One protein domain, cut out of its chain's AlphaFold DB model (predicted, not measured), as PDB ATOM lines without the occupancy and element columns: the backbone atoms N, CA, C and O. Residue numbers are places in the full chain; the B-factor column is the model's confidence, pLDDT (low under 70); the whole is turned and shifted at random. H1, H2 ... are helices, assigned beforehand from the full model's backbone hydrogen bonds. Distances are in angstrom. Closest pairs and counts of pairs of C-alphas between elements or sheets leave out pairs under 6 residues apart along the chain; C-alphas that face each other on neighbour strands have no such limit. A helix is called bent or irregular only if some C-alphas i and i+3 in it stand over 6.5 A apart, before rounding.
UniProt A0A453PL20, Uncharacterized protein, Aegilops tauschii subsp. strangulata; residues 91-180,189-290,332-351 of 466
ATOM      1  N   LEU A  91     -53.883 -47.220 -14.328       97.75
ATOM      2  CA  LEU A  91     -53.150 -46.218 -13.553       97.75
ATOM      3  C   LEU A  91     -53.220 -44.824 -14.197       97.75
ATOM      4  O   LEU A  91     -53.498 -43.849 -13.503       97.75
ATOM      5  N   HIS A  92     -53.034 -44.725 -15.519       96.44
ATOM      6  CA  HIS A  92     -53.093 -43.449 -16.242       96.44
ATOM      7  C   HIS A  92     -54.497 -42.836 -16.199       96.44
ATOM      8  O   HIS A  92     -54.626 -41.628 -16.024       96.44
ATOM      9  N   VAL A  93     -55.549 -43.661 -16.279       93.81
ATOM     10  CA  VAL A  93     -56.939 -43.199 -16.112       93.81
ATOM     11  C   VAL A  93     -57.152 -42.590 -14.728       93.81
ATOM     12  O   VAL A  93     -57.690 -41.489 -14.631       93.81
ATOM     13  N   ALA A  94     -56.706 -43.269 -13.665       95.06
ATOM     14  CA  ALA A  94     -56.833 -42.753 -12.304       95.06
ATOM     15  C   ALA A  94     -56.043 -41.447 -12.110       95.06
ATOM     16  O   ALA A  94     -56.592 -40.486 -11.575       95.06
ATOM     17  N   VAL A  95     -54.788 -41.376 -12.570       95.56
ATOM     18  CA  VAL A  95     -53.936 -40.179 -12.431       95.56
ATOM     19  C   VAL A  95     -54.513 -38.980 -13.188       95.56
ATOM     20  O   VAL A  95     -54.676 -37.911 -12.600       95.56
ATOM     21  N   GLU A  96     -54.870 -39.142 -14.465       92.00
ATOM     22  CA  GLU A  96     -55.395 -38.037 -15.279       92.00
ATOM     23  C   GLU A  96     -56.766 -37.565 -14.767       92.00
ATOM     24  O   GLU A  96     -56.966 -36.365 -14.588       92.00
ATOM     25  N   ASN A  97     -57.685 -38.480 -14.425       89.31
ATOM     26  CA  ASN A  97     -58.976 -38.093 -13.848       89.31
ATOM     27  C   ASN A  97     -58.825 -37.468 -12.442       89.31
ATOM     28  O   ASN A  97     -59.635 -36.618 -12.078       89.31
ATOM     29  N   THR A  98     -57.787 -37.821 -11.667       90.81
ATOM     30  CA  THR A  98     -57.473 -37.143 -10.390       90.81
ATOM     31  C   THR A  98     -57.087 -35.687 -10.627       90.81
ATOM     32  O   THR A  98     -57.532 -34.810  -9.896       90.81
ATOM     33  N   CYS A  99     -56.309 -35.403 -11.675       89.38
ATOM     34  CA  CYS A  99     -55.889 -34.040 -12.019       89.38
ATOM     35  C   CYS A  99     -57.039 -33.146 -12.516       89.38
ATOM     36  O   CYS A  99     -56.895 -31.928 -12.537       89.38
ATOM     37  N   LEU A 100     -58.183 -33.742 -12.867       85.12
ATOM     38  CA  LEU A 100     -59.437 -33.061 -13.213       85.12
ATOM     39  C   LEU A 100     -60.371 -32.872 -11.999       85.12
ATOM     40  O   LEU A 100     -61.534 -32.503 -12.156       85.12
ATOM     41  N   HIS A 101     -59.892 -33.148 -10.781       85.56
ATOM     42  CA  HIS A 101     -60.596 -32.798  -9.553       85.56
ATOM     43  C   HIS A 101     -60.664 -31.276  -9.399       85.56
ATOM     44  O   HIS A 101     -59.642 -30.597  -9.522       85.56
ATOM     45  N   LYS A 102     -61.846 -30.747  -9.049       83.25
ATOM     46  CA  LYS A 102     -62.112 -29.302  -8.948       83.25
ATOM     47  C   LYS A 102     -61.035 -28.521  -8.184       83.25
ATOM     48  O   LYS A 102     -60.600 -27.469  -8.633       83.25
ATOM     49  N   TYR A 103     -60.556 -29.050  -7.055       85.88
ATOM     50  CA  TYR A 103     -59.521 -28.381  -6.252       85.88
ATOM     51  C   TYR A 103     -58.211 -28.159  -7.010       85.88
ATOM     52  O   TYR A 103     -57.554 -27.155  -6.767       85.88
ATOM     53  N   LEU A 104     -57.837 -29.063  -7.916       87.12
ATOM     54  CA  LEU A 104     -56.640 -28.921  -8.739       87.12
ATOM     55  C   LEU A 104     -56.924 -28.015  -9.944       87.12
ATOM     56  O   LEU A 104     -56.151 -27.093 -10.183       87.12
ATOM     57  N   GLU A 105     -58.048 -28.207 -10.644       82.06
ATOM     58  CA  GLU A 105     -58.411 -27.401 -11.822       82.06
ATOM     59  C   GLU A 105     -58.594 -25.907 -11.490       82.06
ATOM     60  O   GLU A 105     -58.003 -25.057 -12.154       82.06
ATOM     61  N   ASP A 106     -59.338 -25.582 -10.428       79.38
ATOM     62  CA  ASP A 106     -59.699 -24.200 -10.083       79.38
ATOM     63  C   ASP A 106     -58.553 -23.423  -9.397       79.38
ATOM     64  O   ASP A 106     -58.613 -22.199  -9.286       79.38
ATOM     65  N   ASN A 107     -57.505 -24.104  -8.908       79.81
ATOM     66  CA  ASN A 107     -56.445 -23.473  -8.107       79.81
ATOM     67  C   ASN A 107     -55.041 -23.539  -8.723       79.81
ATOM     68  O   ASN A 107     -54.163 -22.795  -8.267       79.81
ATOM     69  N   LEU A 108     -54.800 -24.392  -9.722       79.00
ATOM     70  CA  LEU A 108     -53.481 -24.594 -10.336       79.00
ATOM     71  C   LEU A 108     -53.357 -23.897 -11.698       79.00
ATOM     72  O   LEU A 108     -53.092 -24.508 -12.730       79.00
ATOM     73  N   PHE A 109     -53.498 -22.572 -11.677       65.19
ATOM     74  CA  PHE A 109     -53.076 -21.706 -12.779       65.19
ATOM     75  C   PHE A 109     -51.574 -21.385 -12.669       65.19
ATOM     76  O   PHE A 109     -51.049 -21.349 -11.552       65.19
ATOM     77  N   PRO A 110     -50.865 -21.140 -13.791       60.59
ATOM     78  CA  PRO A 110     -49.428 -20.865 -13.779       60.59
ATOM     79  C   PRO A 110     -49.124 -19.577 -13.003       60.59
ATOM     80  O   PRO A 110     -49.359 -18.469 -13.488       60.59
ATOM     81  N   TYR A 111     -48.609 -19.735 -11.783       54.81
ATOM     82  CA  TYR A 111     -48.254 -18.629 -10.899       54.81
ATOM     83  C   TYR A 111     -46.780 -18.244 -11.054       54.81
ATOM     84  O   TYR A 111     -45.940 -19.057 -11.433       54.81
ATOM     85  N   GLN A 112     -46.461 -16.987 -10.749       57.09
ATOM     86  CA  GLN A 112     -45.136 -16.419 -11.015       57.09
ATOM     87  C   GLN A 112     -44.045 -16.989 -10.089       57.09
ATOM     88  O   GLN A 112     -42.898 -17.114 -10.515       57.09
ATOM     89  N   ASN A 113     -44.383 -17.382  -8.851       65.06
ATOM     90  CA  ASN A 113     -43.415 -17.965  -7.918       65.06
ATOM     91  C   ASN A 113     -43.347 -19.498  -8.007       65.06
ATOM     92  O   ASN A 113     -44.333 -20.222  -7.884       65.06
ATOM     93  N   HIS A 114     -42.120 -19.962  -8.195       68.88
ATOM     94  CA  HIS A 114     -41.729 -21.305  -8.591       68.88
ATOM     95  C   HIS A 114     -41.848 -22.324  -7.441       68.88
ATOM     96  O   HIS A 114     -42.294 -23.452  -7.647       68.88
ATOM     97  N   ARG A 115     -41.494 -21.924  -6.209       77.06
ATOM     98  CA  ARG A 115     -41.576 -22.797  -5.020       77.06
ATOM     99  C   ARG A 115     -42.998 -22.912  -4.477       77.06
ATOM    100  O   ARG A 115     -43.451 -24.016  -4.182       77.06
ATOM    101  N   ASP A 116     -43.710 -21.788  -4.400       82.38
ATOM    102  CA  ASP A 116     -45.070 -21.737  -3.852       82.38
ATOM    103  C   ASP A 116     -46.037 -22.619  -4.648       82.38
ATOM    104  O   ASP A 116     -46.912 -23.245  -4.060       82.38
ATOM    105  N   TYR A 117     -45.836 -22.754  -5.963       86.19
ATOM    106  CA  TYR A 117     -46.635 -23.644  -6.805       86.19
ATOM    107  C   TYR A 117     -46.499 -25.129  -6.419       86.19
ATOM    108  O   TYR A 117     -47.506 -25.832  -6.330       86.19
ATOM    109  N   ILE A 118     -45.285 -25.609  -6.112       90.19
ATOM    110  CA  ILE A 118     -45.069 -26.990  -5.643       90.19
ATOM    111  C   ILE A 118     -45.745 -27.216  -4.293       90.19
ATOM    112  O   ILE A 118     -46.477 -28.192  -4.120       90.19
ATOM    113  N   TYR A 119     -45.564 -26.286  -3.355       90.44
ATOM    114  CA  TYR A 119     -46.253 -26.361  -2.074       90.44
ATOM    115  C   TYR A 119     -47.774 -26.295  -2.243       90.44
ATOM    116  O   TYR A 119     -48.478 -27.013  -1.538       90.44
ATOM    117  N   LYS A 120     -48.301 -25.507  -3.191       89.62
ATOM    118  CA  LYS A 120     -49.739 -25.431  -3.485       89.62
ATOM    119  C   LYS A 120     -50.291 -26.787  -3.907       89.62
ATOM    120  O   LYS A 120     -51.300 -27.223  -3.363       89.62
ATOM    121  N   ILE A 121     -49.598 -27.473  -4.817       92.00
ATOM    122  CA  ILE A 121     -49.956 -28.833  -5.233       92.00
ATOM    123  C   ILE A 121     -49.969 -29.767  -4.017       92.00
ATOM    124  O   ILE A 121     -50.971 -30.438  -3.790       92.00
ATOM    125  N   ILE A 122     -48.911 -29.782  -3.198       93.38
ATOM    126  CA  ILE A 122     -48.822 -30.675  -2.029       93.38
ATOM    127  C   ILE A 122     -49.958 -30.415  -1.030       93.38
ATOM    128  O   ILE A 122     -50.615 -31.364  -0.606       93.38
ATOM    129  N   HIS A 123     -50.243 -29.152  -0.700       91.62
ATOM    130  CA  HIS A 123     -51.342 -28.788   0.196       91.62
ATOM    131  C   HIS A 123     -52.706 -29.236  -0.345       91.62
ATOM    132  O   HIS A 123     -53.489 -29.818   0.402       91.62
ATOM    133  N   LEU A 124     -52.979 -29.026  -1.640       91.94
ATOM    134  CA  LEU A 124     -54.226 -29.467  -2.273       91.94
ATOM    135  C   LEU A 124     -54.344 -30.997  -2.308       91.94
ATOM    136  O   LEU A 124     -55.410 -31.523  -2.007       91.94
ATOM    137  N   LEU A 125     -53.260 -31.721  -2.615       93.44
ATOM    138  CA  LEU A 125     -53.237 -33.189  -2.597       93.44
ATOM    139  C   LEU A 125     -53.430 -33.774  -1.187       93.44
ATOM    140  O   LEU A 125     -53.939 -34.883  -1.059       93.44
ATOM    141  N   CYS A 126     -53.068 -33.041  -0.132       92.38
ATOM    142  CA  CYS A 126     -53.261 -33.472   1.255       92.38
ATOM    143  C   CYS A 126     -54.674 -33.202   1.814       92.38
ATOM    144  O   CYS A 126     -54.924 -33.519   2.979       92.38
ATOM    145  N   MET A 127     -55.596 -32.641   1.022       88.75
ATOM    146  CA  MET A 127     -56.984 -32.419   1.446       88.75
ATOM    147  C   MET A 127     -57.743 -33.751   1.632       88.75
ATOM    148  O   MET A 127     -57.539 -34.676   0.837       88.75
ATOM    149  N   PRO A 128     -58.639 -33.883   2.634       86.94
ATOM    150  CA  PRO A 128     -59.359 -35.130   2.916       86.94
ATOM    151  C   PRO A 128     -60.123 -35.708   1.715       86.94
ATOM    152  O   PRO A 128     -60.173 -36.925   1.534       86.94
ATOM    153  N   GLU A 129     -60.674 -34.842   0.865       85.88
ATOM    154  CA  GLU A 129     -61.417 -35.182  -0.349       85.88
ATOM    155  C   GLU A 129     -60.535 -35.896  -1.385       85.88
ATOM    156  O   GLU A 129     -61.000 -36.803  -2.077       85.88
ATOM    157  N   MET A 130     -59.238 -35.567  -1.442       88.38
ATOM    158  CA  MET A 130     -58.284 -36.202  -2.356       88.38
ATOM    159  C   MET A 130     -57.980 -37.659  -1.982       88.38
ATOM    160  O   MET A 130     -57.510 -38.423  -2.830       88.38
ATOM    161  N   LYS A 131     -58.273 -38.087  -0.744       90.38
ATOM    162  CA  LYS A 131     -57.888 -39.406  -0.218       90.38
ATOM    163  C   LYS A 131     -58.339 -40.568  -1.108       90.38
ATOM    164  O   LYS A 131     -57.535 -41.450  -1.390       90.38
ATOM    165  N   ILE A 132     -59.590 -40.571  -1.580       88.56
ATOM    166  CA  ILE A 132     -60.124 -41.664  -2.421       88.56
ATOM    167  C   ILE A 132     -59.393 -41.774  -3.770       88.56
ATOM    168  O   ILE A 132     -59.146 -42.878  -4.265       88.56
ATOM    169  N   PHE A 133     -58.985 -40.636  -4.330       91.06
ATOM    170  CA  PHE A 133     -58.247 -40.552  -5.585       91.06
ATOM    171  C   PHE A 133     -56.816 -41.080  -5.409       91.06
ATOM    172  O   PHE A 133     -56.390 -41.976  -6.139       91.06
ATOM    173  N   LEU A 134     -56.108 -40.616  -4.374       94.06
ATOM    174  CA  LEU A 134     -54.743 -41.060  -4.059       94.06
ATOM    175  C   LEU A 134     -54.685 -42.536  -3.631       94.06
ATOM    176  O   LEU A 134     -53.778 -43.260  -4.039       94.06
ATOM    177  N   ASP A 135     -55.669 -43.022  -2.868       93.50
ATOM    178  CA  ASP A 135     -55.777 -44.437  -2.493       93.50
ATOM    179  C   ASP A 135     -56.024 -45.334  -3.719       93.50
ATOM    180  O   ASP A 135     -55.477 -46.436  -3.799       93.50
ATOM    181  N   THR A 136     -56.799 -44.856  -4.701       94.62
ATOM    182  CA  THR A 136     -57.006 -45.543  -5.988       94.62
ATOM    183  C   THR A 136     -55.708 -45.614  -6.792       94.62
ATOM    184  O   THR A 136     -55.332 -46.694  -7.250       94.62
ATOM    185  N   VAL A 137     -55.000 -44.486  -6.944       97.06
ATOM    186  CA  VAL A 137     -53.712 -44.430  -7.658       97.06
ATOM    187  C   VAL A 137     -52.679 -45.333  -6.979       97.06
ATOM    188  O   VAL A 137     -52.020 -46.112  -7.668       97.06
ATOM    189  N   ARG A 138     -52.583 -45.310  -5.639       96.00
ATOM    190  CA  ARG A 138     -51.692 -46.195  -4.868       96.00
ATOM    191  C   ARG A 138     -51.981 -47.671  -5.142       96.00
ATOM    192  O   ARG A 138     -51.065 -48.410  -5.490       96.00
ATOM    193  N   LEU A 139     -53.244 -48.085  -5.027       96.44
ATOM    194  CA  LEU A 139     -53.656 -49.481  -5.205       96.44
ATOM    195  C   LEU A 139     -53.382 -50.007  -6.623       96.44
ATOM    196  O   LEU A 139     -53.078 -51.185  -6.795       96.44
ATOM    197  N   LEU A 140     -53.491 -49.154  -7.645       97.50
ATOM    198  CA  LEU A 140     -53.120 -49.520  -9.014       97.50
ATOM    199  C   LEU A 140     -51.595 -49.606  -9.166       97.50
ATOM    200  O   LEU A 140     -51.096 -50.605  -9.682       97.50
ATOM    201  N   ALA A 141     -50.858 -48.619  -8.646       96.00
ATOM    202  CA  ALA A 141     -49.398 -48.569  -8.713       96.00
ATOM    203  C   ALA A 141     -48.708 -49.744  -7.990       96.00
ATOM    204  O   ALA A 141     -47.659 -50.190  -8.441       96.00
ATOM    205  N   GLU A 142     -49.316 -50.313  -6.939       94.50
ATOM    206  CA  GLU A 142     -48.883 -51.570  -6.291       94.50
ATOM    207  C   GLU A 142     -48.769 -52.771  -7.248       94.50
ATOM    208  O   GLU A 142     -48.128 -53.767  -6.909       94.50
ATOM    209  N   ARG A 143     -49.427 -52.720  -8.413       94.50
ATOM    210  CA  ARG A 143     -49.484 -53.814  -9.397       94.50
ATOM    211  C   ARG A 143     -48.985 -53.419 -10.789       94.50
ATOM    212  O   ARG A 143     -48.997 -54.270 -11.677       94.50
ATOM    213  N   THR A 144     -48.573 -52.168 -10.990       95.44
ATOM    214  CA  THR A 144     -48.097 -51.666 -12.284       95.44
ATOM    215  C   THR A 144     -46.600 -51.911 -12.461       95.44
ATOM    216  O   THR A 144     -45.790 -51.521 -11.621       95.44
ATOM    217  N   ASP A 145     -46.230 -52.518 -13.588       91.88
ATOM    218  CA  ASP A 145     -44.829 -52.746 -13.953       91.88
ATOM    219  C   ASP A 145     -44.181 -51.444 -14.457       91.88
ATOM    220  O   ASP A 145     -44.849 -50.590 -15.036       91.88
ATOM    221  N   ASN A 146     -42.862 -51.303 -14.284       89.81
ATOM    222  CA  ASN A 146     -42.068 -50.163 -14.778       89.81
ATOM    223  C   ASN A 146     -42.574 -48.775 -14.323       89.81
ATOM    224  O   ASN A 146     -42.412 -47.782 -15.029       89.81
ATOM    225  N   LEU A 147     -43.139 -48.687 -13.113       93.00
ATOM    226  CA  LEU A 147     -43.687 -47.456 -12.524       93.00
ATOM    227  C   LEU A 147     -42.755 -46.229 -12.632       93.00
ATOM    228  O   LEU A 147     -43.228 -45.123 -12.869       93.00
ATOM    229  N   VAL A 148     -41.438 -46.415 -12.482       92.75
ATOM    230  CA  VAL A 148     -40.436 -45.336 -12.599       92.75
ATOM    231  C   VAL A 148     -40.375 -44.755 -14.019       92.75
ATOM    232  O   VAL A 148     -40.237 -43.542 -14.172       92.75
ATOM    233  N   ASP A 149     -40.532 -45.591 -15.048       91.75
ATOM    234  CA  ASP A 149     -40.564 -45.142 -16.443       91.75
ATOM    235  C   ASP A 149     -41.881 -44.422 -16.759       91.75
ATOM    236  O   ASP A 149     -41.864 -43.394 -17.430       91.75
ATOM    237  N   GLU A 150     -43.013 -44.893 -16.222       94.81
ATOM    238  CA  GLU A 150     -44.302 -44.204 -16.389       94.81
ATOM    239  C   GLU A 150     -44.321 -42.844 -15.655       94.81
ATOM    240  O   GLU A 150     -44.816 -41.860 -16.205       94.81
ATOM    241  N   ILE A 151     -43.686 -42.719 -14.477       94.62
ATOM    242  CA  ILE A 151     -43.433 -41.410 -13.837       94.62
ATOM    243  C   ILE A 151     -42.562 -40.526 -14.738       94.62
ATOM    244  O   ILE A 151     -42.881 -39.357 -14.954       94.62
ATOM    245  N   TRP A 152     -41.474 -41.070 -15.292       93.81
ATOM    246  CA  TRP A 152     -40.590 -40.317 -16.182       93.81
ATOM    247  C   TRP A 152     -41.290 -39.859 -17.472       93.81
ATOM    248  O   TRP A 152     -41.000 -38.767 -17.959       93.81
ATOM    249  N   ASN A 153     -42.253 -40.628 -17.990       94.19
ATOM    250  CA  ASN A 153     -43.097 -40.221 -19.115       94.19
ATOM    251  C   ASN A 153     -43.920 -38.965 -18.767       94.19
ATOM    252  O   ASN A 153     -43.884 -37.995 -19.521       94.19
ATOM    253  N   TYR A 154     -44.575 -38.922 -17.597       94.62
ATOM    254  CA  TYR A 154     -45.293 -37.723 -17.133       94.62
ATOM    255  C   TYR A 154     -44.377 -36.502 -16.957       94.62
ATOM    256  O   TYR A 154     -44.741 -35.397 -17.366       94.62
ATOM    257  N   VAL A 155     -43.177 -36.695 -16.402       93.06
ATOM    258  CA  VAL A 155     -42.172 -35.627 -16.266       93.06
ATOM    259  C   VAL A 155     -41.755 -35.095 -17.637       93.06
ATOM    260  O   VAL A 155     -41.786 -33.891 -17.876       93.06
ATOM    261  N   LYS A 156     -41.412 -35.985 -18.571       89.12
ATOM    262  CA  LYS A 156     -40.982 -35.620 -19.925       89.12
ATOM    263  C   LYS A 156     -42.076 -34.902 -20.727       89.12
ATOM    264  O   LYS A 156     -41.762 -34.016 -21.515       89.12
ATOM    265  N   ASP A 157     -43.340 -35.254 -20.508       88.56
ATOM    266  CA  ASP A 157     -44.502 -34.635 -21.159       88.56
ATOM    267  C   ASP A 157     -44.905 -33.273 -20.545       88.56
ATOM    268  O   ASP A 157     -45.914 -32.691 -20.950       88.56
ATOM    269  N   GLY A 158     -44.162 -32.747 -19.562       88.31
ATOM    270  CA  GLY A 158     -44.473 -31.462 -18.923       88.31
ATOM    271  C   GLY A 158     -45.643 -31.520 -17.928       88.31
ATOM    272  O   GLY A 158     -46.227 -30.492 -17.581       88.31
ATOM    273  N   LYS A 159     -46.025 -32.714 -17.460       91.31
ATOM    274  CA  LYS A 159     -47.227 -32.946 -16.641       91.31
ATOM    275  C   LYS A 159     -46.908 -32.964 -15.142       91.31
ATOM    276  O   LYS A 159     -46.884 -34.019 -14.500       91.31
ATOM    277  N   LEU A 160     -46.652 -31.785 -14.566       91.75
ATOM    278  CA  LEU A 160     -46.213 -31.653 -13.164       91.75
ATOM    279  C   LEU A 160     -47.252 -32.148 -12.144       91.75
ATOM    280  O   LEU A 160     -46.885 -32.800 -11.171       91.75
ATOM    281  N   VAL A 161     -48.540 -31.863 -12.361       92.69
ATOM    282  CA  VAL A 161     -49.613 -32.224 -11.411       92.69
ATOM    283  C   VAL A 161     -49.826 -33.740 -11.389       92.69
ATOM    284  O   VAL A 161     -49.865 -34.341 -10.319       92.69
ATOM    285  N   GLN A 162     -49.850 -34.375 -12.563       95.00
ATOM    286  CA  GLN A 162     -49.882 -35.830 -12.718       95.00
ATOM    287  C   GLN A 162     -48.660 -36.484 -12.059       95.00
ATOM    288  O   GLN A 162     -48.801 -37.466 -11.330       95.00
ATOM    289  N   SER A 163     -47.473 -35.901 -12.263       95.81
ATOM    290  CA  SER A 163     -46.237 -36.347 -11.613       95.81
ATOM    291  C   SER A 163     -46.355 -36.266 -10.088       95.81
ATOM    292  O   SER A 163     -46.033 -37.234  -9.409       95.81
ATOM    293  N   ALA A 164     -46.887 -35.170  -9.535       96.38
ATOM    294  CA  ALA A 164     -47.090 -35.004  -8.094       96.38
ATOM    295  C   ALA A 164     -48.085 -36.017  -7.508       96.38
ATOM    296  O   ALA A 164     -47.791 -36.639  -6.486       96.38
ATOM    297  N   VAL A 165     -49.227 -36.230  -8.176       96.94
ATOM    298  CA  VAL A 165     -50.220 -37.253  -7.802       96.94
ATOM    299  C   VAL A 165     -49.564 -38.631  -7.729       96.94
ATOM    300  O   VAL A 165     -49.755 -39.352  -6.746       96.94
ATOM    301  N   LEU A 166     -48.771 -38.996  -8.739       96.19
ATOM    302  CA  LEU A 166     -48.161 -40.319  -8.830       96.19
ATOM    303  C   LEU A 166     -47.001 -40.503  -7.837       96.19
ATOM    304  O   LEU A 166     -46.974 -41.509  -7.131       96.19
ATOM    305  N   LEU A 167     -46.107 -39.513  -7.714       96.38
ATOM    306  CA  LEU A 167     -45.004 -39.502  -6.743       96.38
ATOM    307  C   LEU A 167     -45.526 -39.651  -5.306       96.38
ATOM    308  O   LEU A 167     -45.063 -40.523  -4.573       96.38
ATOM    309  N   LEU A 168     -46.518 -38.842  -4.909       95.62
ATOM    310  CA  LEU A 168     -47.054 -38.847  -3.544       95.62
ATOM    311  C   LEU A 168     -47.824 -40.138  -3.225       95.62
ATOM    312  O   LEU A 168     -47.648 -40.712  -2.147       95.62
ATOM    313  N   SER A 169     -48.651 -40.614  -4.164       95.12
ATOM    314  CA  SER A 169     -49.484 -41.814  -3.973       95.12
ATOM    315  C   SER A 169     -48.663 -43.099  -3.940       95.12
ATOM    316  O   SER A 169     -48.923 -43.974  -3.111       95.12
ATOM    317  N   ALA A 170     -47.683 -43.221  -4.841       93.12
ATOM    318  CA  ALA A 170     -46.970 -44.466  -5.115       93.12
ATOM    319  C   ALA A 170     -45.568 -44.551  -4.487       93.12
ATOM    320  O   ALA A 170     -44.868 -45.536  -4.712       93.12
ATOM    321  N   GLN A 171     -45.161 -43.575  -3.666       90.56
ATOM    322  CA  GLN A 171     -43.838 -43.507  -3.023       90.56
ATOM    323  C   GLN A 171     -43.327 -44.829  -2.421       90.56
ATOM    324  O   GLN A 171     -42.157 -45.154  -2.589       90.56
ATOM    325  N   ALA A 172     -44.190 -45.637  -1.794       88.06
ATOM    326  CA  ALA A 172     -43.798 -46.917  -1.201       88.06
ATOM    327  C   ALA A 172     -43.310 -47.931  -2.254       88.06
ATOM    328  O   ALA A 172     -42.440 -48.746  -1.969       88.06
ATOM    329  N   GLN A 173     -43.833 -47.857  -3.481       89.12
ATOM    330  CA  GLN A 173     -43.390 -48.666  -4.620       89.12
ATOM    331  C   GLN A 173     -42.143 -48.077  -5.291       89.12
ATOM    332  O   GLN A 173     -41.285 -48.826  -5.749       89.12
ATOM    333  N   ILE A 174     -42.001 -46.745  -5.284       90.25
ATOM    334  CA  ILE A 174     -40.809 -46.038  -5.780       90.25
ATOM    335  C   ILE A 174     -39.587 -46.384  -4.904       90.25
ATOM    336  O   ILE A 174     -38.569 -46.832  -5.431       90.25
ATOM    337  N   ARG A 175     -39.728 -46.313  -3.570       87.62
ATOM    338  CA  ARG A 175     -38.737 -46.814  -2.592       87.62
ATOM    339  C   ARG A 175     -38.636 -48.343  -2.564       87.62
ATOM    340  O   ARG A 175     -37.619 -48.904  -2.161       87.62
ATOM    341  N   GLY A 176     -39.692 -49.032  -3.002       67.81
ATOM    342  CA  GLY A 176     -39.930 -50.481  -2.899       67.81
ATOM    343  C   GLY A 176     -38.925 -51.389  -3.616       67.81
ATOM    344  O   GLY A 176     -39.059 -52.614  -3.607       67.81
ATOM    345  N   GLY A 177     -37.863 -50.824  -4.196       53.44
ATOM    346  CA  GLY A 177     -36.653 -51.572  -4.503       53.44
ATOM    347  C   GLY A 177     -35.951 -52.140  -3.264       53.44
ATOM    348  O   GLY A 177     -35.364 -53.220  -3.356       53.44
ATOM    349  N   CYS A 178     -36.060 -51.465  -2.119       41.38
ATOM    350  CA  CYS A 178     -35.308 -51.728  -0.891       41.38
ATOM    351  C   CYS A 178     -35.816 -52.923  -0.059       41.38
ATOM    352  O   CYS A 178     -35.942 -52.849   1.161       41.38
ATOM    353  N   SER A 179     -36.028 -54.078  -0.695       42.06
ATOM    354  CA  SER A 179     -35.933 -55.349   0.027       42.06
ATOM    355  C   SER A 179     -34.470 -55.556   0.423       42.06
ATOM    356  O   SER A 179     -33.615 -55.674  -0.456       42.06
ATOM    357  N   SER A 180     -34.178 -55.612   1.726       41.12
ATOM    358  CA  SER A 180     -32.835 -55.838   2.283       41.12
ATOM    359  C   SER A 180     -32.319 -57.261   2.018       41.12
ATOM    360  O   SER A 180     -32.058 -58.040   2.936       41.12
ATOM    361  N   ASP A 189     -32.709 -46.132  -5.002       84.62
ATOM    362  CA  ASP A 189     -34.089 -45.699  -4.796       84.62
ATOM    363  C   ASP A 189     -34.681 -45.275  -6.155       84.62
ATOM    364  O   ASP A 189     -33.984 -44.715  -7.008       84.62
ATOM    365  N   GLY A 190     -35.967 -45.536  -6.389       89.62
ATOM    366  CA  GLY A 190     -36.666 -44.981  -7.542       89.62
ATOM    367  C   GLY A 190     -36.601 -43.450  -7.557       89.62
ATOM    368  O   GLY A 190     -36.470 -42.869  -8.635       89.62
ATOM    369  N   PHE A 191     -36.584 -42.799  -6.385       92.88
ATOM    370  CA  PHE A 191     -36.372 -41.353  -6.272       92.88
ATOM    371  C   PHE A 191     -34.983 -40.933  -6.787       92.88
ATOM    372  O   PHE A 191     -34.898 -39.998  -7.586       92.88
ATOM    373  N   ASP A 192     -33.914 -41.666  -6.446       90.88
ATOM    374  CA  ASP A 192     -32.563 -41.417  -6.981       90.88
ATOM    375  C   ASP A 192     -32.526 -41.549  -8.507       90.88
ATOM    376  O   ASP A 192     -31.881 -40.754  -9.190       90.88
ATOM    377  N   ILE A 193     -33.204 -42.560  -9.063       91.88
ATOM    378  CA  ILE A 193     -33.247 -42.805 -10.513       91.88
ATOM    379  C   ILE A 193     -33.945 -41.642 -11.232       91.88
ATOM    380  O   ILE A 193     -33.416 -41.133 -12.224       91.88
ATOM    381  N   ILE A 194     -35.085 -41.180 -10.707       93.56
ATOM    382  CA  ILE A 194     -35.828 -40.034 -11.251       93.56
ATOM    383  C   ILE A 194     -34.972 -38.761 -11.170       93.56
ATOM    384  O   ILE A 194     -34.810 -38.073 -12.179       93.56
ATOM    385  N   MET A 195     -34.334 -38.485 -10.027       93.81
ATOM    386  CA  MET A 195     -33.426 -37.338  -9.881       93.81
ATOM    387  C   MET A 195     -32.225 -37.414 -10.832       93.81
ATOM    388  O   MET A 195     -31.889 -36.420 -11.477       93.81
ATOM    389  N   CYS A 196     -31.618 -38.593 -11.010       92.25
ATOM    390  CA  CYS A 196     -30.552 -38.795 -11.994       92.25
ATOM    391  C   CYS A 196     -31.025 -38.484 -13.423       92.25
ATOM    392  O   CYS A 196     -30.261 -37.924 -14.214       92.25
ATOM    393  N   HIS A 197     -32.265 -38.836 -13.777       92.88
ATOM    394  CA  HIS A 197     -32.842 -38.508 -15.080       92.88
ATOM    395  C   HIS A 197     -33.064 -36.998 -15.249       92.88
ATOM    396  O   HIS A 197     -32.656 -36.457 -16.279       92.88
ATOM    397  N   ILE A 198     -33.608 -36.311 -14.237       93.50
ATOM    398  CA  ILE A 198     -33.803 -34.849 -14.237       93.50
ATOM    399  C   ILE A 198     -32.458 -34.123 -14.385       93.50
ATOM    400  O   ILE A 198     -32.284 -33.322 -15.303       93.50
ATOM    401  N   VAL A 199     -31.464 -34.448 -13.548       92.06
ATOM    402  CA  VAL A 199     -30.126 -33.829 -13.596       92.06
ATOM    403  C   VAL A 199     -29.450 -34.066 -14.948       92.06
ATOM    404  O   VAL A 199     -28.914 -33.132 -15.545       92.06
ATOM    405  N   ARG A 200     -29.523 -35.290 -15.488       91.62
ATOM    406  CA  ARG A 200     -28.998 -35.603 -16.826       91.62
ATOM    407  C   ARG A 200     -29.684 -34.772 -17.916       91.62
ATOM    408  O   ARG A 200     -29.001 -34.301 -18.822       91.62
ATOM    409  N   HIS A 201     -30.997 -34.562 -17.821       89.25
ATOM    410  CA  HIS A 201     -31.760 -33.765 -18.785       89.25
ATOM    411  C   HIS A 201     -31.419 -32.265 -18.706       89.25
ATOM    412  O   HIS A 201     -31.249 -31.612 -19.739       89.25
ATOM    413  N   LEU A 202     -31.232 -31.728 -17.496       88.88
ATOM    414  CA  LEU A 202     -30.756 -30.357 -17.268       88.88
ATOM    415  C   LEU A 202     -29.351 -30.131 -17.855       88.88
ATOM    416  O   LEU A 202     -29.082 -29.082 -18.446       88.88
ATOM    417  N   VAL A 203     -28.457 -31.121 -17.751       87.62
ATOM    418  CA  VAL A 203     -27.123 -31.069 -18.376       87.62
ATOM    419  C   VAL A 203     -27.220 -31.077 -19.906       87.62
ATOM    420  O   VAL A 203     -26.542 -30.275 -20.550       87.62
ATOM    421  N   THR A 204     -28.081 -31.906 -20.512       86.44
ATOM    422  CA  THR A 204     -28.249 -31.894 -21.977       86.44
ATOM    423  C   THR A 204     -28.834 -30.573 -22.480       86.44
ATOM    424  O   THR A 204     -28.345 -30.046 -23.477       86.44
ATOM    425  N   LEU A 205     -29.790 -29.973 -21.757       83.19
ATOM    426  CA  LEU A 205     -30.359 -28.657 -22.094       83.19
ATOM    427  C   LEU A 205     -29.320 -27.522 -22.068       83.19
ATOM    428  O   LEU A 205     -29.439 -26.567 -22.836       83.19
ATOM    429  N   ARG A 206     -28.281 -27.632 -21.225       74.25
ATOM    430  CA  ARG A 206     -27.166 -26.671 -21.158       74.25
ATOM    431  C   ARG A 206     -26.195 -26.789 -22.343       74.25
ATOM    432  O   ARG A 206     -25.580 -25.794 -22.711       74.25
ATOM    433  N   SER A 207     -26.036 -27.985 -22.911       66.31
ATOM    434  CA  SER A 207     -24.993 -28.285 -23.908       66.31
ATOM    435  C   SER A 207     -25.368 -27.896 -25.350       66.31
ATOM    436  O   SER A 207     -24.498 -27.734 -26.205       66.31
ATOM    437  N   GLU A 208     -26.660 -27.727 -25.659       62.25
ATOM    438  CA  GLU A 208     -27.109 -27.467 -27.033       62.25
ATOM    439  C   GLU A 208     -27.091 -25.982 -27.438       62.25
ATOM    440  O   GLU A 208     -27.927 -25.172 -27.023       62.25
ATOM    441  N   ASN A 209     -26.188 -25.638 -28.358       56.16
ATOM    442  CA  ASN A 209     -26.015 -24.279 -28.865       56.16
ATOM    443  C   ASN A 209     -26.928 -24.015 -30.092       56.16
ATOM    444  O   ASN A 209     -26.592 -24.399 -31.213       56.16
ATOM    445  N   LYS A 210     -28.117 -23.417 -29.889       62.00
ATOM    446  CA  LYS A 210     -29.155 -23.196 -30.935       62.00
ATOM    447  C   LYS A 210     -29.923 -21.865 -30.783       62.00
ATOM    448  O   LYS A 210     -30.091 -21.372 -29.667       62.00
ATOM    449  N   ASN A 211     -30.441 -21.361 -31.915       67.25
ATOM    450  CA  ASN A 211     -31.115 -20.070 -32.186       67.25
ATOM    451  C   ASN A 211     -32.053 -19.485 -31.101       67.25
ATOM    452  O   ASN A 211     -32.692 -20.203 -30.333       67.25
ATOM    453  N   THR A 212     -32.243 -18.160 -31.145       63.97
ATOM    454  CA  THR A 212     -33.015 -17.331 -30.191       63.97
ATOM    455  C   THR A 212     -34.395 -17.869 -29.799       63.97
ATOM    456  O   THR A 212     -34.663 -17.990 -28.605       63.97
ATOM    457  N   ASN A 213     -35.260 -18.254 -30.744       63.62
ATOM    458  CA  ASN A 213     -36.594 -18.783 -30.407       63.62
ATOM    459  C   ASN A 213     -36.530 -20.106 -29.625       63.62
ATOM    460  O   ASN A 213     -37.361 -20.346 -28.754       63.62
ATOM    461  N   THR A 214     -35.507 -20.933 -29.863       63.94
ATOM    462  CA  THR A 214     -35.305 -22.176 -29.098       63.94
ATOM    463  C   THR A 214     -34.807 -21.919 -27.673       63.94
ATOM    464  O   THR A 214     -34.915 -22.798 -26.827       63.94
ATOM    465  N   ARG A 215     -34.292 -20.714 -27.379       68.25
ATOM    466  CA  ARG A 215     -33.801 -20.341 -26.045       68.25
ATOM    467  C   ARG A 215     -34.937 -20.099 -25.048       68.25
ATOM    468  O   ARG A 215     -34.771 -20.462 -23.895       68.25
ATOM    469  N   LYS A 216     -36.075 -19.534 -25.478       71.62
ATOM    470  CA  LYS A 216     -37.248 -19.326 -24.602       71.62
ATOM    471  C   LYS A 216     -37.889 -20.651 -24.187       71.62
ATOM    472  O   LYS A 216     -38.033 -20.902 -23.000       71.62
ATOM    473  N   LEU A 217     -38.153 -21.531 -25.156       69.00
ATOM    474  CA  LEU A 217     -38.700 -22.867 -24.892       69.00
ATOM    475  C   LEU A 217     -37.770 -23.704 -23.993       69.00
ATOM    476  O   LEU A 217     -38.247 -24.343 -23.064       69.00
ATOM    477  N   ARG A 218     -36.442 -23.641 -24.197       74.06
ATOM    478  CA  ARG A 218     -35.476 -24.284 -23.282       74.06
ATOM    479  C   ARG A 218     -35.468 -23.678 -21.877       74.06
ATOM    480  O   ARG A 218     -35.148 -24.394 -20.937       74.06
ATOM    481  N   GLU A 219     -35.769 -22.390 -21.722       79.44
ATOM    482  CA  GLU A 219     -35.870 -21.753 -20.403       79.44
ATOM    483  C   GLU A 219     -37.091 -22.291 -19.647       79.44
ATOM    484  O   GLU A 219     -36.954 -22.734 -18.514       79.44
ATOM    485  N   GLU A 220     -38.251 -22.347 -20.309       81.31
ATOM    486  CA  GLU A 220     -39.491 -22.933 -19.778       81.31
ATOM    487  C   GLU A 220     -39.308 -24.422 -19.417       81.31
ATOM    488  O   GLU A 220     -39.681 -24.848 -18.326       81.31
ATOM    489  N   GLU A 221     -38.653 -25.201 -20.285       84.75
ATOM    490  CA  GLU A 221     -38.323 -26.615 -20.052       84.75
ATOM    491  C   GLU A 221     -37.321 -26.803 -18.894       84.75
ATOM    492  O   GLU A 221     -37.478 -27.709 -18.074       84.75
ATOM    493  N   ARG A 222     -36.312 -25.925 -18.766       85.56
ATOM    494  CA  ARG A 222     -35.354 -25.958 -17.646       85.56
ATOM    495  C   ARG A 222     -36.044 -25.644 -16.321       85.56
ATOM    496  O   ARG A 222     -35.868 -26.388 -15.362       85.56
ATOM    497  N   ILE A 223     -36.853 -24.585 -16.291       85.06
ATOM    498  CA  ILE A 223     -37.655 -24.169 -15.134       85.06
ATOM    499  C   ILE A 223     -38.588 -25.313 -14.700       85.06
ATOM    500  O   ILE A 223     -38.616 -25.678 -13.527       85.06
ATOM    501  N   PHE A 224     -39.270 -25.967 -15.644       87.75
ATOM    502  CA  PHE A 224     -40.094 -27.146 -15.367       87.75
ATOM    503  C   PHE A 224     -39.296 -28.306 -14.735       87.75
ATOM    504  O   PHE A 224     -39.748 -28.935 -13.772       87.75
ATOM    505  N   MET A 225     -38.104 -28.603 -15.258       90.44
ATOM    506  CA  MET A 225     -37.242 -29.666 -14.727       90.44
ATOM    507  C   MET A 225     -36.707 -29.323 -13.328       90.44
ATOM    508  O   MET A 225     -36.634 -30.204 -12.472       90.44
ATOM    509  N   GLU A 226     -36.413 -28.050 -13.050       88.38
ATOM    510  CA  GLU A 226     -36.074 -27.555 -11.708       88.38
ATOM    511  C   GLU A 226     -37.252 -27.727 -10.722       88.38
ATOM    512  O   GLU A 226     -37.044 -28.174  -9.592       88.38
ATOM    513  N   PHE A 227     -38.498 -27.467 -11.147       88.44
ATOM    514  CA  PHE A 227     -39.697 -27.671 -10.311       88.44
ATOM    515  C   PHE A 227     -39.935 -29.143 -10.013       88.44
ATOM    516  O   PHE A 227     -40.249 -29.513  -8.883       88.44
ATOM    517  N   THR A 228     -39.779 -29.983 -11.034       92.56
ATOM    518  CA  THR A 228     -39.915 -31.429 -10.891       92.56
ATOM    519  C   THR A 228     -38.844 -31.962  -9.943       92.56
ATOM    520  O   THR A 228     -39.161 -32.771  -9.079       92.56
ATOM    521  N   GLY A 229     -37.605 -31.466 -10.032       94.06
ATOM    522  CA  GLY A 229     -36.543 -31.797  -9.083       94.06
ATOM    523  C   GLY A 229     -36.929 -31.461  -7.641       94.06
ATOM    524  O   GLY A 229     -36.861 -32.329  -6.777       94.06
ATOM    525  N   LEU A 230     -37.417 -30.242  -7.387       93.62
ATOM    526  CA  LEU A 230     -37.885 -29.831  -6.056       93.62
ATOM    527  C   LEU A 230     -39.060 -30.686  -5.547       93.62
ATOM    528  O   LEU A 230     -39.089 -31.068  -4.382       93.62
ATOM    529  N   LEU A 231     -40.022 -31.012  -6.412       94.94
ATOM    530  CA  LEU A 231     -41.155 -31.881  -6.082       94.94
ATOM    531  C   LEU A 231     -40.697 -33.299  -5.703       94.94
ATOM    532  O   LEU A 231     -41.164 -33.853  -4.709       94.94
ATOM    533  N   VAL A 232     -39.790 -33.881  -6.491       95.69
ATOM    534  CA  VAL A 232     -39.224 -35.215  -6.249       95.69
ATOM    535  C   VAL A 232     -38.412 -35.223  -4.952       95.69
ATOM    536  O   VAL A 232     -38.532 -36.177  -4.191       95.69
ATOM    537  N   ASP A 233     -37.668 -34.154  -4.654       94.56
ATOM    538  CA  ASP A 233     -36.933 -33.980  -3.394       94.56
ATOM    539  C   ASP A 233     -37.871 -33.924  -2.174       94.56
ATOM    540  O   ASP A 233     -37.741 -34.730  -1.251       94.56
ATOM    541  N   ILE A 234     -38.892 -33.056  -2.203       95.25
ATOM    542  CA  ILE A 234     -39.866 -32.930  -1.105       95.25
ATOM    543  C   ILE A 234     -40.590 -34.256  -0.849       95.25
ATOM    544  O   ILE A 234     -40.734 -34.665   0.303       95.25
ATOM    545  N   VAL A 235     -41.038 -34.956  -1.897       95.69
ATOM    546  CA  VAL A 235     -41.720 -36.251  -1.728       95.69
ATOM    547  C   VAL A 235     -40.736 -37.346  -1.289       95.69
ATOM    548  O   VAL A 235     -41.104 -38.195  -0.477       95.69
ATOM    549  N   SER A 236     -39.478 -37.309  -1.738       94.88
ATOM    550  CA  SER A 236     -38.441 -38.240  -1.274       94.88
ATOM    551  C   SER A 236     -38.140 -38.076   0.220       94.88
ATOM    552  O   SER A 236     -37.955 -39.079   0.908       94.88
ATOM    553  N   GLN A 237     -38.165 -36.853   0.753       93.88
ATOM    554  CA  GLN A 237     -37.871 -36.586   2.165       93.88
ATOM    555  C   GLN A 237     -39.121 -36.651   3.063       93.88
ATOM    556  O   GLN A 237     -39.199 -37.488   3.960       93.88
ATOM    557  N   ALA A 238     -40.128 -35.812   2.803       95.56
ATOM    558  CA  ALA A 238     -41.311 -35.646   3.654       95.56
ATOM    559  C   ALA A 238     -42.496 -36.555   3.267       95.56
ATOM    560  O   ALA A 238     -43.503 -36.611   3.979       95.56
ATOM    561  N   GLY A 239     -42.413 -37.268   2.138       93.50
ATOM    562  CA  GLY A 239     -43.538 -38.016   1.572       93.50
ATOM    563  C   GLY A 239     -44.157 -39.041   2.522       93.50
ATOM    564  O   GLY A 239     -45.382 -39.193   2.514       93.50
ATOM    565  N   GLU A 240     -43.361 -39.720   3.353       93.38
ATOM    566  CA  GLU A 240     -43.878 -40.776   4.236       93.38
ATOM    567  C   GLU A 240     -44.756 -40.187   5.342       93.38
ATOM    568  O   GLU A 240     -45.859 -40.684   5.580       93.38
ATOM    569  N   ALA A 241     -44.327 -39.066   5.930       94.44
ATOM    570  CA  ALA A 241     -45.111 -38.298   6.892       94.44
ATOM    571  C   ALA A 241     -46.399 -37.740   6.258       94.44
ATOM    572  O   ALA A 241     -47.476 -37.875   6.839       94.44
ATOM    573  N   LEU A 242     -46.323 -37.200   5.035       94.12
ATOM    574  CA  LEU A 242     -47.497 -36.719   4.291       94.12
ATOM    575  C   LEU A 242     -48.491 -37.854   3.974       94.12
ATOM    576  O   LEU A 242     -49.701 -37.687   4.126       94.12
ATOM    577  N   SER A 243     -48.011 -39.039   3.587       92.19
ATOM    578  CA  SER A 243     -48.868 -40.205   3.324       92.19
ATOM    579  C   SER A 243     -49.505 -40.748   4.606       92.19
ATOM    580  O   SER A 243     -50.708 -41.020   4.622       92.19
ATOM    581  N   ALA A 244     -48.740 -40.849   5.699       91.94
ATOM    582  CA  ALA A 244     -49.263 -41.224   7.011       91.94
ATOM    583  C   ALA A 244     -50.343 -40.238   7.488       91.94
ATOM    584  O   ALA A 244     -51.407 -40.660   7.948       91.94
ATOM    585  N   TYR A 245     -50.117 -38.934   7.288       91.44
ATOM    586  CA  TYR A 245     -51.099 -37.888   7.550       91.44
ATOM    587  C   TYR A 245     -52.402 -38.113   6.762       91.44
ATOM    588  O   TYR A 245     -53.460 -38.226   7.385       91.44
ATOM    589  N   ILE A 246     -52.324 -38.278   5.432       89.38
ATOM    590  CA  ILE A 246     -53.481 -38.527   4.547       89.38
ATOM    591  C   ILE A 246     -54.245 -39.803   4.944       89.38
ATOM    592  O   ILE A 246     -55.471 -39.857   4.833       89.38
ATOM    593  N   GLN A 247     -53.553 -40.850   5.409       87.44
ATOM    594  CA  GLN A 247     -54.220 -42.080   5.850       87.44
ATOM    595  C   GLN A 247     -54.948 -41.934   7.189       87.44
ATOM    596  O   GLN A 247     -56.041 -42.485   7.330       87.44
ATOM    597  N   ALA A 248     -54.392 -41.185   8.142       86.12
ATOM    598  CA  ALA A 248     -54.992 -41.001   9.463       86.12
ATOM    599  C   ALA A 248     -56.119 -39.944   9.492       86.12
ATOM    600  O   ALA A 248     -57.113 -40.118  10.198       86.12
ATOM    601  N   HIS A 249     -56.008 -38.862   8.714       74.19
ATOM    602  CA  HIS A 249     -56.800 -37.637   8.903       74.19
ATOM    603  C   HIS A 249     -57.913 -37.445   7.860       74.19
ATOM    604  O   HIS A 249     -57.945 -36.478   7.108       74.19
ATOM    605  N   SER A 250     -58.882 -38.362   7.843       65.88
ATOM    606  CA  SER A 250     -59.973 -38.379   6.845       65.88
ATOM    607  C   SER A 250     -61.094 -37.333   7.020       65.88
ATOM    608  O   SER A 250     -62.004 -37.302   6.193       65.88
ATOM    609  N   LYS A 251     -61.086 -36.523   8.093       72.88
ATOM    610  CA  LYS A 251     -62.172 -35.578   8.454       72.88
ATOM    611  C   LYS A 251     -61.676 -34.334   9.215       72.88
ATOM    612  O   LYS A 251     -62.226 -33.987  10.257       72.88
ATOM    613  N   VAL A 252     -60.597 -33.715   8.745       78.06
ATOM    614  CA  VAL A 252     -59.991 -32.525   9.378       78.06
ATOM    615  C   VAL A 252     -60.397 -31.256   8.608       78.06
ATOM    616  O   VAL A 252     -60.414 -31.309   7.377       78.06
ATOM    617  N   PRO A 253     -60.723 -30.128   9.275       81.75
ATOM    618  CA  PRO A 253     -61.011 -28.860   8.601       81.75
ATOM    619  C   PRO A 253     -59.850 -28.391   7.714       81.75
ATOM    620  O   PRO A 253     -58.692 -28.452   8.121       81.75
ATOM    621  N   HIS A 254     -60.145 -27.855   6.527       83.06
ATOM    622  CA  HIS A 254     -59.123 -27.469   5.537       83.06
ATOM    623  C   HIS A 254     -58.052 -26.496   6.066       83.06
ATOM    624  O   HIS A 254     -56.896 -26.606   5.672       83.06
ATOM    625  N   VAL A 255     -58.394 -25.571   6.973       83.31
ATOM    626  CA  VAL A 255     -57.410 -24.651   7.590       83.31
ATOM    627  C   VAL A 255     -56.373 -25.426   8.410       83.31
ATOM    628  O   VAL A 255     -55.172 -25.237   8.237       83.31
ATOM    629  N   GLU A 256     -56.833 -26.369   9.232       84.94
ATOM    630  CA  GLU A 256     -55.972 -27.228  10.046       84.94
ATOM    631  C   GLU A 256     -55.144 -28.191   9.172       84.94
ATOM    632  O   GLU A 256     -53.998 -28.498   9.502       84.94
ATOM    633  N   VAL A 257     -55.669 -28.615   8.011       85.56
ATOM    634  CA  VAL A 257     -54.887 -29.351   6.999       85.56
ATOM    635  C   VAL A 257     -53.694 -28.515   6.526       85.56
ATOM    636  O   VAL A 257     -52.581 -29.039   6.474       85.56
ATOM    637  N   LEU A 258     -53.892 -27.228   6.210       86.88
ATOM    638  CA  LEU A 258     -52.803 -26.360   5.747       86.88
ATOM    639  C   LEU A 258     -51.718 -26.172   6.811       86.88
ATOM    640  O   LEU A 258     -50.534 -26.311   6.503       86.88
ATOM    641  N   GLU A 259     -52.108 -25.907   8.059       88.19
ATOM    642  CA  GLU A 259     -51.170 -25.736   9.173       88.19
ATOM    643  C   GLU A 259     -50.355 -27.008   9.437       88.19
ATOM    644  O   GLU A 259     -49.126 -26.951   9.519       88.19
ATOM    645  N   ARG A 260     -51.017 -28.171   9.501       90.19
ATOM    646  CA  ARG A 260     -50.363 -29.464   9.752       90.19
ATOM    647  C   ARG A 260     -49.425 -29.871   8.616       90.19
ATOM    648  O   ARG A 260     -48.297 -30.275   8.883       90.19
ATOM    649  N   VAL A 261     -49.844 -29.724   7.356       92.06
ATOM    650  CA  VAL A 261     -48.990 -30.007   6.184       92.06
ATOM    651  C   VAL A 261     -47.798 -29.049   6.140       92.06
ATOM    652  O   VAL A 261     -46.674 -29.485   5.896       92.06
ATOM    653  N   SER A 262     -48.001 -27.769   6.467       92.31
ATOM    654  CA  SER A 262     -46.909 -26.803   6.612       92.31
ATOM    655  C   SER A 262     -45.954 -27.135   7.765       92.31
ATOM    656  O   SER A 262     -44.760 -26.879   7.627       92.31
ATOM    657  N   SER A 263     -46.430 -27.703   8.882       92.94
ATOM    658  CA  SER A 263     -45.563 -28.185   9.973       92.94
ATOM    659  C   SER A 263     -44.689 -29.346   9.506       92.94
ATOM    660  O   SER A 263     -43.468 -29.258   9.611       92.94
ATOM    661  N   ILE A 264     -45.300 -30.368   8.891       94.12
ATOM    662  CA  ILE A 264     -44.582 -31.522   8.334       94.12
ATOM    663  C   ILE A 264     -43.496 -31.041   7.368       94.12
ATOM    664  O   ILE A 264     -42.338 -31.411   7.511       94.12
ATOM    665  N   LEU A 265     -43.821 -30.160   6.416       94.25
ATOM    666  CA  LEU A 265     -42.828 -29.638   5.472       94.25
ATOM    667  C   LEU A 265     -41.656 -28.927   6.180       94.25
ATOM    668  O   LEU A 265     -40.502 -29.172   5.825       94.25
ATOM    669  N   LYS A 266     -41.927 -28.116   7.213       93.94
ATOM    670  CA  LYS A 266     -40.896 -27.401   7.989       93.94
ATOM    671  C   LYS A 266     -39.976 -28.336   8.774       93.94
ATOM    672  O   LYS A 266     -38.785 -28.047   8.861       93.94
ATOM    673  N   GLU A 267     -40.489 -29.446   9.304       95.00
ATOM    674  CA  GLU A 267     -39.689 -30.466  10.006       95.00
ATOM    675  C   GLU A 267     -38.619 -31.090   9.090       95.00
ATOM    676  O   GLU A 267     -37.509 -31.365   9.539       95.00
ATOM    677  N   TYR A 268     -38.910 -31.210   7.789       94.25
ATOM    678  CA  TYR A 268     -37.956 -31.633   6.753       94.25
ATOM    679  C   TYR A 268     -37.219 -30.454   6.075       94.25
ATOM    680  O   TYR A 268     -36.626 -30.614   5.013       94.25
ATOM    681  N   GLY A 269     -37.242 -29.251   6.663       91.69
ATOM    682  CA  GLY A 269     -36.515 -28.074   6.166       91.69
ATOM    683  C   GLY A 269     -37.181 -27.316   5.007       91.69
ATOM    684  O   GLY A 269     -36.635 -26.318   4.528       91.69
ATOM    685  N   PHE A 270     -38.374 -27.722   4.570       91.38
ATOM    686  CA  PHE A 270     -39.120 -27.048   3.511       91.38
ATOM    687  C   PHE A 270     -40.047 -25.983   4.095       91.38
ATOM    688  O   PHE A 270     -41.042 -26.279   4.752       91.38
ATOM    689  N   CYS A 271     -39.738 -24.716   3.834       85.31
ATOM    690  CA  CYS A 271     -40.552 -23.591   4.286       85.31
ATOM    691  C   CYS A 271     -41.539 -23.159   3.185       85.31
ATOM    692  O   CYS A 271     -41.106 -22.497   2.235       85.31
ATOM    693  N   PRO A 272     -42.839 -23.506   3.278       80.06
ATOM    694  CA  PRO A 272     -43.877 -22.848   2.494       80.06
ATOM    695  C   PRO A 272     -44.038 -21.388   2.930       80.06
ATOM    696  O   PRO A 272     -44.088 -21.088   4.126       80.06
ATOM    697  N   THR A 273     -44.127 -20.484   1.954       68.62
ATOM    698  CA  THR A 273     -44.528 -19.084   2.165       68.62
ATOM    699  C   THR A 273     -45.981 -19.042   2.671       68.62
ATOM    700  O   THR A 273     -46.746 -19.962   2.402       68.62
ATOM    701  N   GLY A 274     -46.385 -18.029   3.443       57.22
ATOM    702  CA  GLY A 274     -47.759 -17.949   3.972       57.22
ATOM    703  C   GLY A 274     -48.841 -17.822   2.882       57.22
ATOM    704  O   GLY A 274     -48.562 -17.331   1.794       57.22
ATOM    705  N   GLU A 275     -50.072 -18.250   3.197       60.81
ATOM    706  CA  GLU A 275     -51.293 -18.086   2.369       60.81
ATOM    707  C   GLU A 275     -51.261 -18.696   0.945       60.81
ATOM    708  O   GLU A 275     -51.781 -18.134  -0.015       60.81
ATOM    709  N   ILE A 276     -50.709 -19.906   0.791       65.94
ATOM    710  CA  ILE A 276     -50.594 -20.580  -0.524       65.94
ATOM    711  C   ILE A 276     -51.954 -21.010  -1.125       65.94
ATOM    712  O   ILE A 276     -52.101 -21.106  -2.349       65.94
ATOM    713  N   VAL A 277     -52.951 -21.306  -0.287       71.81
ATOM    714  CA  VAL A 277     -54.266 -21.830  -0.695       71.81
ATOM    715  C   VAL A 277     -55.374 -21.042   0.001       71.81
ATOM    716  O   VAL A 277     -55.465 -21.064   1.227       71.81
ATOM    717  N   ASP A 278     -56.251 -20.400  -0.776       72.00
ATOM    718  CA  ASP A 278     -57.476 -19.804  -0.238       72.00
ATOM    719  C   ASP A 278     -58.528 -20.894  -0.003       72.00
ATOM    720  O   ASP A 278     -59.247 -21.320  -0.911       72.00
ATOM    721  N   VAL A 279     -58.608 -21.337   1.251       71.88
ATOM    722  CA  VAL A 279     -59.563 -22.343   1.728       71.88
ATOM    723  C   VAL A 279     -61.013 -21.976   1.403       71.88
ATOM    724  O   VAL A 279     -61.816 -22.867   1.137       71.88
ATOM    725  N   LYS A 280     -61.370 -20.683   1.366       66.06
ATOM    726  CA  LYS A 280     -62.760 -20.249   1.134       66.06
ATOM    727  C   LYS A 280     -63.259 -20.585  -0.274       66.06
ATOM    728  O   LYS A 280     -64.467 -20.658  -0.483       66.06
ATOM    729  N   ASN A 281     -62.346 -20.844  -1.212       68.44
ATOM    730  CA  ASN A 281     -62.669 -21.231  -2.585       68.44
ATOM    731  C   ASN A 281     -62.700 -22.761  -2.793       68.44
ATOM    732  O   ASN A 281     -63.065 -23.219  -3.875       68.44
ATOM    733  N   LEU A 282     -62.380 -23.576  -1.776       75.94
ATOM    734  CA  LEU A 282     -62.384 -25.051  -1.843       75.94
ATOM    735  C   LEU A 282     -63.793 -25.662  -1.702       75.94
ATOM    736  O   LEU A 282     -64.015 -26.658  -1.009       75.94
ATOM    737  N   CYS A 283     -64.764 -25.098  -2.414       66.56
ATOM    738  CA  CYS A 283     -66.155 -25.538  -2.382       66.56
ATOM    739  C   CYS A 283     -66.444 -26.598  -3.464       66.56
ATOM    740  O   CYS A 283     -65.979 -26.436  -4.597       66.56
ATOM    741  N   PRO A 284     -67.254 -27.643  -3.196       66.44
ATOM    742  CA  PRO A 284     -67.749 -28.556  -4.233       66.44
ATOM    743  C   PRO A 284     -68.535 -27.828  -5.339       66.44
ATOM    744  O   PRO A 284     -68.881 -26.650  -5.231       66.44
ATOM    745  N   TYR A 285     -68.837 -28.518  -6.437       64.50
ATOM    746  CA  TYR A 285     -69.883 -28.073  -7.358       64.50
ATOM    747  C   TYR A 285     -71.245 -28.102  -6.656       64.50
ATOM    748  O   TYR A 285     -71.545 -29.028  -5.896       64.50
ATOM    749  N   ASN A 286     -72.089 -27.109  -6.948       56.16
ATOM    750  CA  ASN A 286     -73.469 -27.083  -6.478       56.16
ATOM    751  C   ASN A 286     -74.318 -28.066  -7.302       56.16
ATOM    752  O   ASN A 286     -75.042 -27.695  -8.225       56.16
ATOM    753  N   CYS A 287     -74.149 -29.356  -7.020       51.41
ATOM    754  CA  CYS A 287     -74.930 -30.416  -7.636       51.41
ATOM    755  C   CYS A 287     -76.319 -30.462  -6.994       51.41
ATOM    756  O   CYS A 287     -76.519 -31.192  -6.020       51.41
ATOM    757  N   CYS A 288     -77.276 -29.725  -7.563       38.06
ATOM    758  CA  CYS A 288     -78.690 -29.944  -7.272       38.06
ATOM    759  C   CYS A 288     -79.013 -31.431  -7.460       38.06
ATOM    760  O   CYS A 288     -78.703 -32.022  -8.501       38.06
ATOM    761  N   VAL A 289     -79.604 -32.040  -6.433       36.62
ATOM    762  CA  VAL A 289     -80.005 -33.446  -6.461       36.62
ATOM    763  C   VAL A 289     -81.263 -33.555  -7.307       36.62
ATOM    764  O   VAL A 289     -82.365 -33.518  -6.774       36.62
ATOM    765  N   MET A 290     -81.094 -33.704  -8.622       30.66
ATOM    766  CA  MET A 290     -82.192 -34.209  -9.435       30.66
ATOM    767  C   MET A 290     -82.383 -35.680  -9.091       30.66
ATOM    768  O   MET A 290     -81.478 -36.496  -9.306       30.66
ATOM    769  N   ASP A 332     -71.000 -42.829   0.271       45.75
ATOM    770  CA  ASP A 332     -71.447 -43.151  -1.085       45.75
ATOM    771  C   ASP A 332     -70.454 -42.542  -2.082       45.75
ATOM    772  O   ASP A 332     -70.519 -41.356  -2.427       45.75
ATOM    773  N   ASN A 333     -69.520 -43.379  -2.540       50.28
ATOM    774  CA  ASN A 333     -68.513 -43.036  -3.545       50.28
ATOM    775  C   ASN A 333     -69.149 -42.400  -4.795       50.28
ATOM    776  O   ASN A 333     -68.562 -41.508  -5.410       50.28
ATOM    777  N   THR A 334     -70.367 -42.812  -5.158       51.94
ATOM    778  CA  THR A 334     -71.095 -42.320  -6.334       51.94
ATOM    779  C   THR A 334     -71.519 -40.862  -6.177       51.94
ATOM    780  O   THR A 334     -71.380 -40.080  -7.123       51.94
ATOM    781  N   PHE A 335     -72.024 -40.495  -4.998       49.66
ATOM    782  CA  PHE A 335     -72.494 -39.147  -4.676       49.66
ATOM    783  C   PHE A 335     -71.328 -38.182  -4.437       49.66
ATOM    784  O   PHE A 335     -71.292 -37.101  -5.029       49.66
ATOM    785  N   THR A 336     -70.329 -38.595  -3.650       54.41
ATOM    786  CA  THR A 336     -69.148 -37.767  -3.355       54.41
ATOM    787  C   THR A 336     -68.348 -37.465  -4.621       54.41
ATOM    788  O   THR A 336     -67.997 -36.309  -4.849       54.41
ATOM    789  N   ARG A 337     -68.150 -38.450  -5.516       60.00
ATOM    790  CA  ARG A 337     -67.474 -38.229  -6.808       60.00
ATOM    791  C   ARG A 337     -68.155 -37.129  -7.623       60.00
ATOM    792  O   ARG A 337     -67.473 -36.241  -8.116       60.00
ATOM    793  N   ARG A 338     -69.491 -37.147  -7.734       59.50
ATOM    794  CA  ARG A 338     -70.249 -36.169  -8.542       59.50
ATOM    795  C   ARG A 338     -70.072 -34.722  -8.063       59.50
ATOM    796  O   ARG A 338     -70.105 -33.827  -8.899       59.50
ATOM    797  N   LYS A 339     -69.841 -34.495  -6.762       63.62
ATOM    798  CA  LYS A 339     -69.646 -33.153  -6.181       63.62
ATOM    799  C   LYS A 339     -68.319 -32.484  -6.550       63.62
ATOM    800  O   LYS A 339     -68.252 -31.260  -6.515       63.62
ATOM    801  N   PHE A 340     -67.281 -33.241  -6.909       63.88
ATOM    802  CA  PHE A 340     -65.948 -32.683  -7.199       63.88
ATOM    803  C   PHE A 340     -65.363 -33.106  -8.553       63.88
ATOM    804  O   PHE A 340     -64.410 -32.487  -9.028       63.88
ATOM    805  N   PHE A 341     -65.941 -34.129  -9.184       63.94
ATOM    806  CA  PHE A 341     -65.568 -34.635 -10.499       63.94
ATOM    807  C   PHE A 341     -66.821 -34.762 -11.391       63.94
ATOM    808  O   PHE A 341     -67.629 -35.686 -11.214       63.94
ATOM    809  N   PRO A 342     -67.012 -33.858 -12.369       58.69
ATOM    810  CA  PRO A 342     -68.094 -33.971 -13.338       58.69
ATOM    811  C   PRO A 342     -67.872 -35.193 -14.239       58.69
ATOM    812  O   PRO A 342     -66.896 -35.265 -14.985       58.69
ATOM    813  N   TYR A 343     -68.795 -36.160 -14.202       51.28
ATOM    814  CA  TYR A 343     -68.590 -37.487 -14.808       51.28
ATOM    815  C   TYR A 343     -68.320 -37.474 -16.326       51.28
ATOM    816  O   TYR A 343     -67.778 -38.444 -16.845       51.28
ATOM    817  N   TRP A 344     -68.683 -36.396 -17.027       53.62
ATOM    818  CA  TRP A 344     -68.449 -36.193 -18.462       53.62
ATOM    819  C   TRP A 344     -67.025 -35.712 -18.805       53.62
ATOM    820  O   TRP A 344     -66.716 -35.503 -19.977       53.62
ATOM    821  N   ARG A 345     -66.144 -35.525 -17.810       64.12
ATOM    822  CA  ARG A 345     -64.732 -35.136 -17.984       64.12
ATOM    823  C   ARG A 345     -63.761 -36.295 -17.710       64.12
ATOM    824  O   ARG A 345     -62.754 -36.118 -17.046       64.12
ATOM    825  N   SER A 346     -64.060 -37.492 -18.206       78.50
ATOM    826  CA  SER A 346     -63.179 -38.663 -18.073       78.50
ATOM    827  C   SER A 346     -62.313 -38.878 -19.312       78.50
ATOM    828  O   SER A 346     -62.821 -38.814 -20.434       78.50
ATOM    829  N   VAL A 347     -61.031 -39.225 -19.135       80.88
ATOM    830  CA  VAL A 347     -60.133 -39.559 -20.260       80.88
ATOM    831  C   VAL A 347     -60.568 -40.798 -21.056       80.88
ATOM    832  O   VAL A 347     -60.196 -40.923 -22.220       80.88
ATOM    833  N   LEU A 348     -61.405 -41.674 -20.483       76.38
ATOM    834  CA  LEU A 348     -62.010 -42.808 -21.200       76.38
ATOM    835  C   LEU A 348     -63.198 -42.402 -22.091       76.38
ATOM    836  O   LEU A 348     -63.527 -43.121 -23.030       76.38
ATOM    837  N   GLN A 349     -63.826 -41.249 -21.830       64.81
ATOM    838  CA  GLN A 349     -64.987 -40.744 -22.583       64.81
ATOM    839  C   GLN A 349     -64.635 -39.563 -23.510       64.81
ATOM    840  O   GLN A 349     -65.439 -39.160 -24.355       64.81
ATOM    841  N   ALA A 350     -63.423 -39.016 -23.384       49.47
ATOM    842  CA  ALA A 350     -62.947 -37.815 -24.065       49.47
ATOM    843  C   ALA A 350     -62.624 -38.011 -25.565       49.47
ATOM    844  O   ALA A 350     -61.506 -37.739 -26.004       49.47
ATOM    845  N   ARG A 351     -63.617 -38.426 -26.368       44.41
ATOM    846  CA  ARG A 351     -63.652 -38.210 -27.834       44.41
ATOM    847  C   ARG A 351     -65.038 -38.265 -28.499       44.41
ATOM    848  O   ARG A 351     -65.125 -38.061 -29.708       44.41
TER     849      ARG A 351
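AT A GLANCE: This is residues 91 to 180, 189 to 290 and 332 to 351 of the 466 residues of an uncharacterized protein of Aegilops tauschii subsp. strangulata (UniProt A0A453PL20). Helices H1, H3, H4 and H5 pack round the kinked helix H6, and a long helical hairpin of H7 and H8a packs on it too, its turn near Asn 209 at one end of the longest axis. Past the hairpin the long helix H8 bends into a second arm, H8b, and the small H10 lies at the other end of the domain. The printed part has 212 residues with ten named helices, H1 to H10 along the chain, and no named strand: all helix. It is compact, with a radius of gyration of the C-alphas of 17.7 A and spans of 60 by 46 by 38 A.

HOW THE PARTS SIT: H8, residues 212 to 248, was assigned as one helix by its hydrogen bonds but is bent, with C-alphas 237 and 240 7.6 A apart; its arms H8a, residues 212 to 237, and H8b, residues 240 to 248, stand at a steep tilt of 66 degrees. H7, residues 190 to 207, forms a hairpin with H8a at a shallow tilt of 20 degrees, opposite ways; the closest C-alphas, of Ile 198 and Met 225, are 6.2 A apart. The hub is H6, residues 160 to 177, which touches six helices; it is irregular, with C-alphas 169 and 172 8.1 A apart. H8a touches H6 with residues 224 to 236 alone, closest at C-alphas 235 and 168, 6.2 A. H5, residues 147 to 156, forms a hairpin with H6, closest at C-alphas 154 and 163, 5.8 A. H4, residues 128 to 141, only just irregular with C-alphas 129 and 132 6.9 A apart, touches H6, closest at C-alphas 138 and 169, 5.0 A. H1, residues 91 to 99, touches H4, closest at C-alphas 91 and 140, 5.6 A. H3, residues 114 to 125, touches H8a, closest at C-alphas 118 and 231, 6.3 A. H2, residues 102 to 105, only just touches H3, and H9, residues 254 to 267, only just touches H8b, each with 3 pairs of C-alphas within 8 A. H10, residues 333 to 340, is near H4. Every O i to N i+4 pair is within hydrogen-bond range in H1, H5, H7, H8b and H9, against 7 of 8 in H3, 8 of 10 in H4, 11 of 14 in H6, 20 of 22 in H8a and 2 of 4 in H10; H2 is too short for one.

IN THESE COORDINATES: H8a measures 38.0 A, H7 26.1 A and H6 23.7 A. H1 begins at C-alpha 91 (-53.150, -46.218, -13.553), and H10 ends at C-alpha 340 (-65.948, -32.683, -7.199).

THE WHOLE: The C-alphas farthest apart, of Asn 209 and Met 290, are 60.3 A apart. Residues 181 to 188 and 291 to 331 are not printed, with gaps of 12.4 A and 16.3 A between C-alphas. Of the links printed whole, none is long. The mean pLDDT of the printed part is 81.5; 53 residues are under 70, among them 332 to 345.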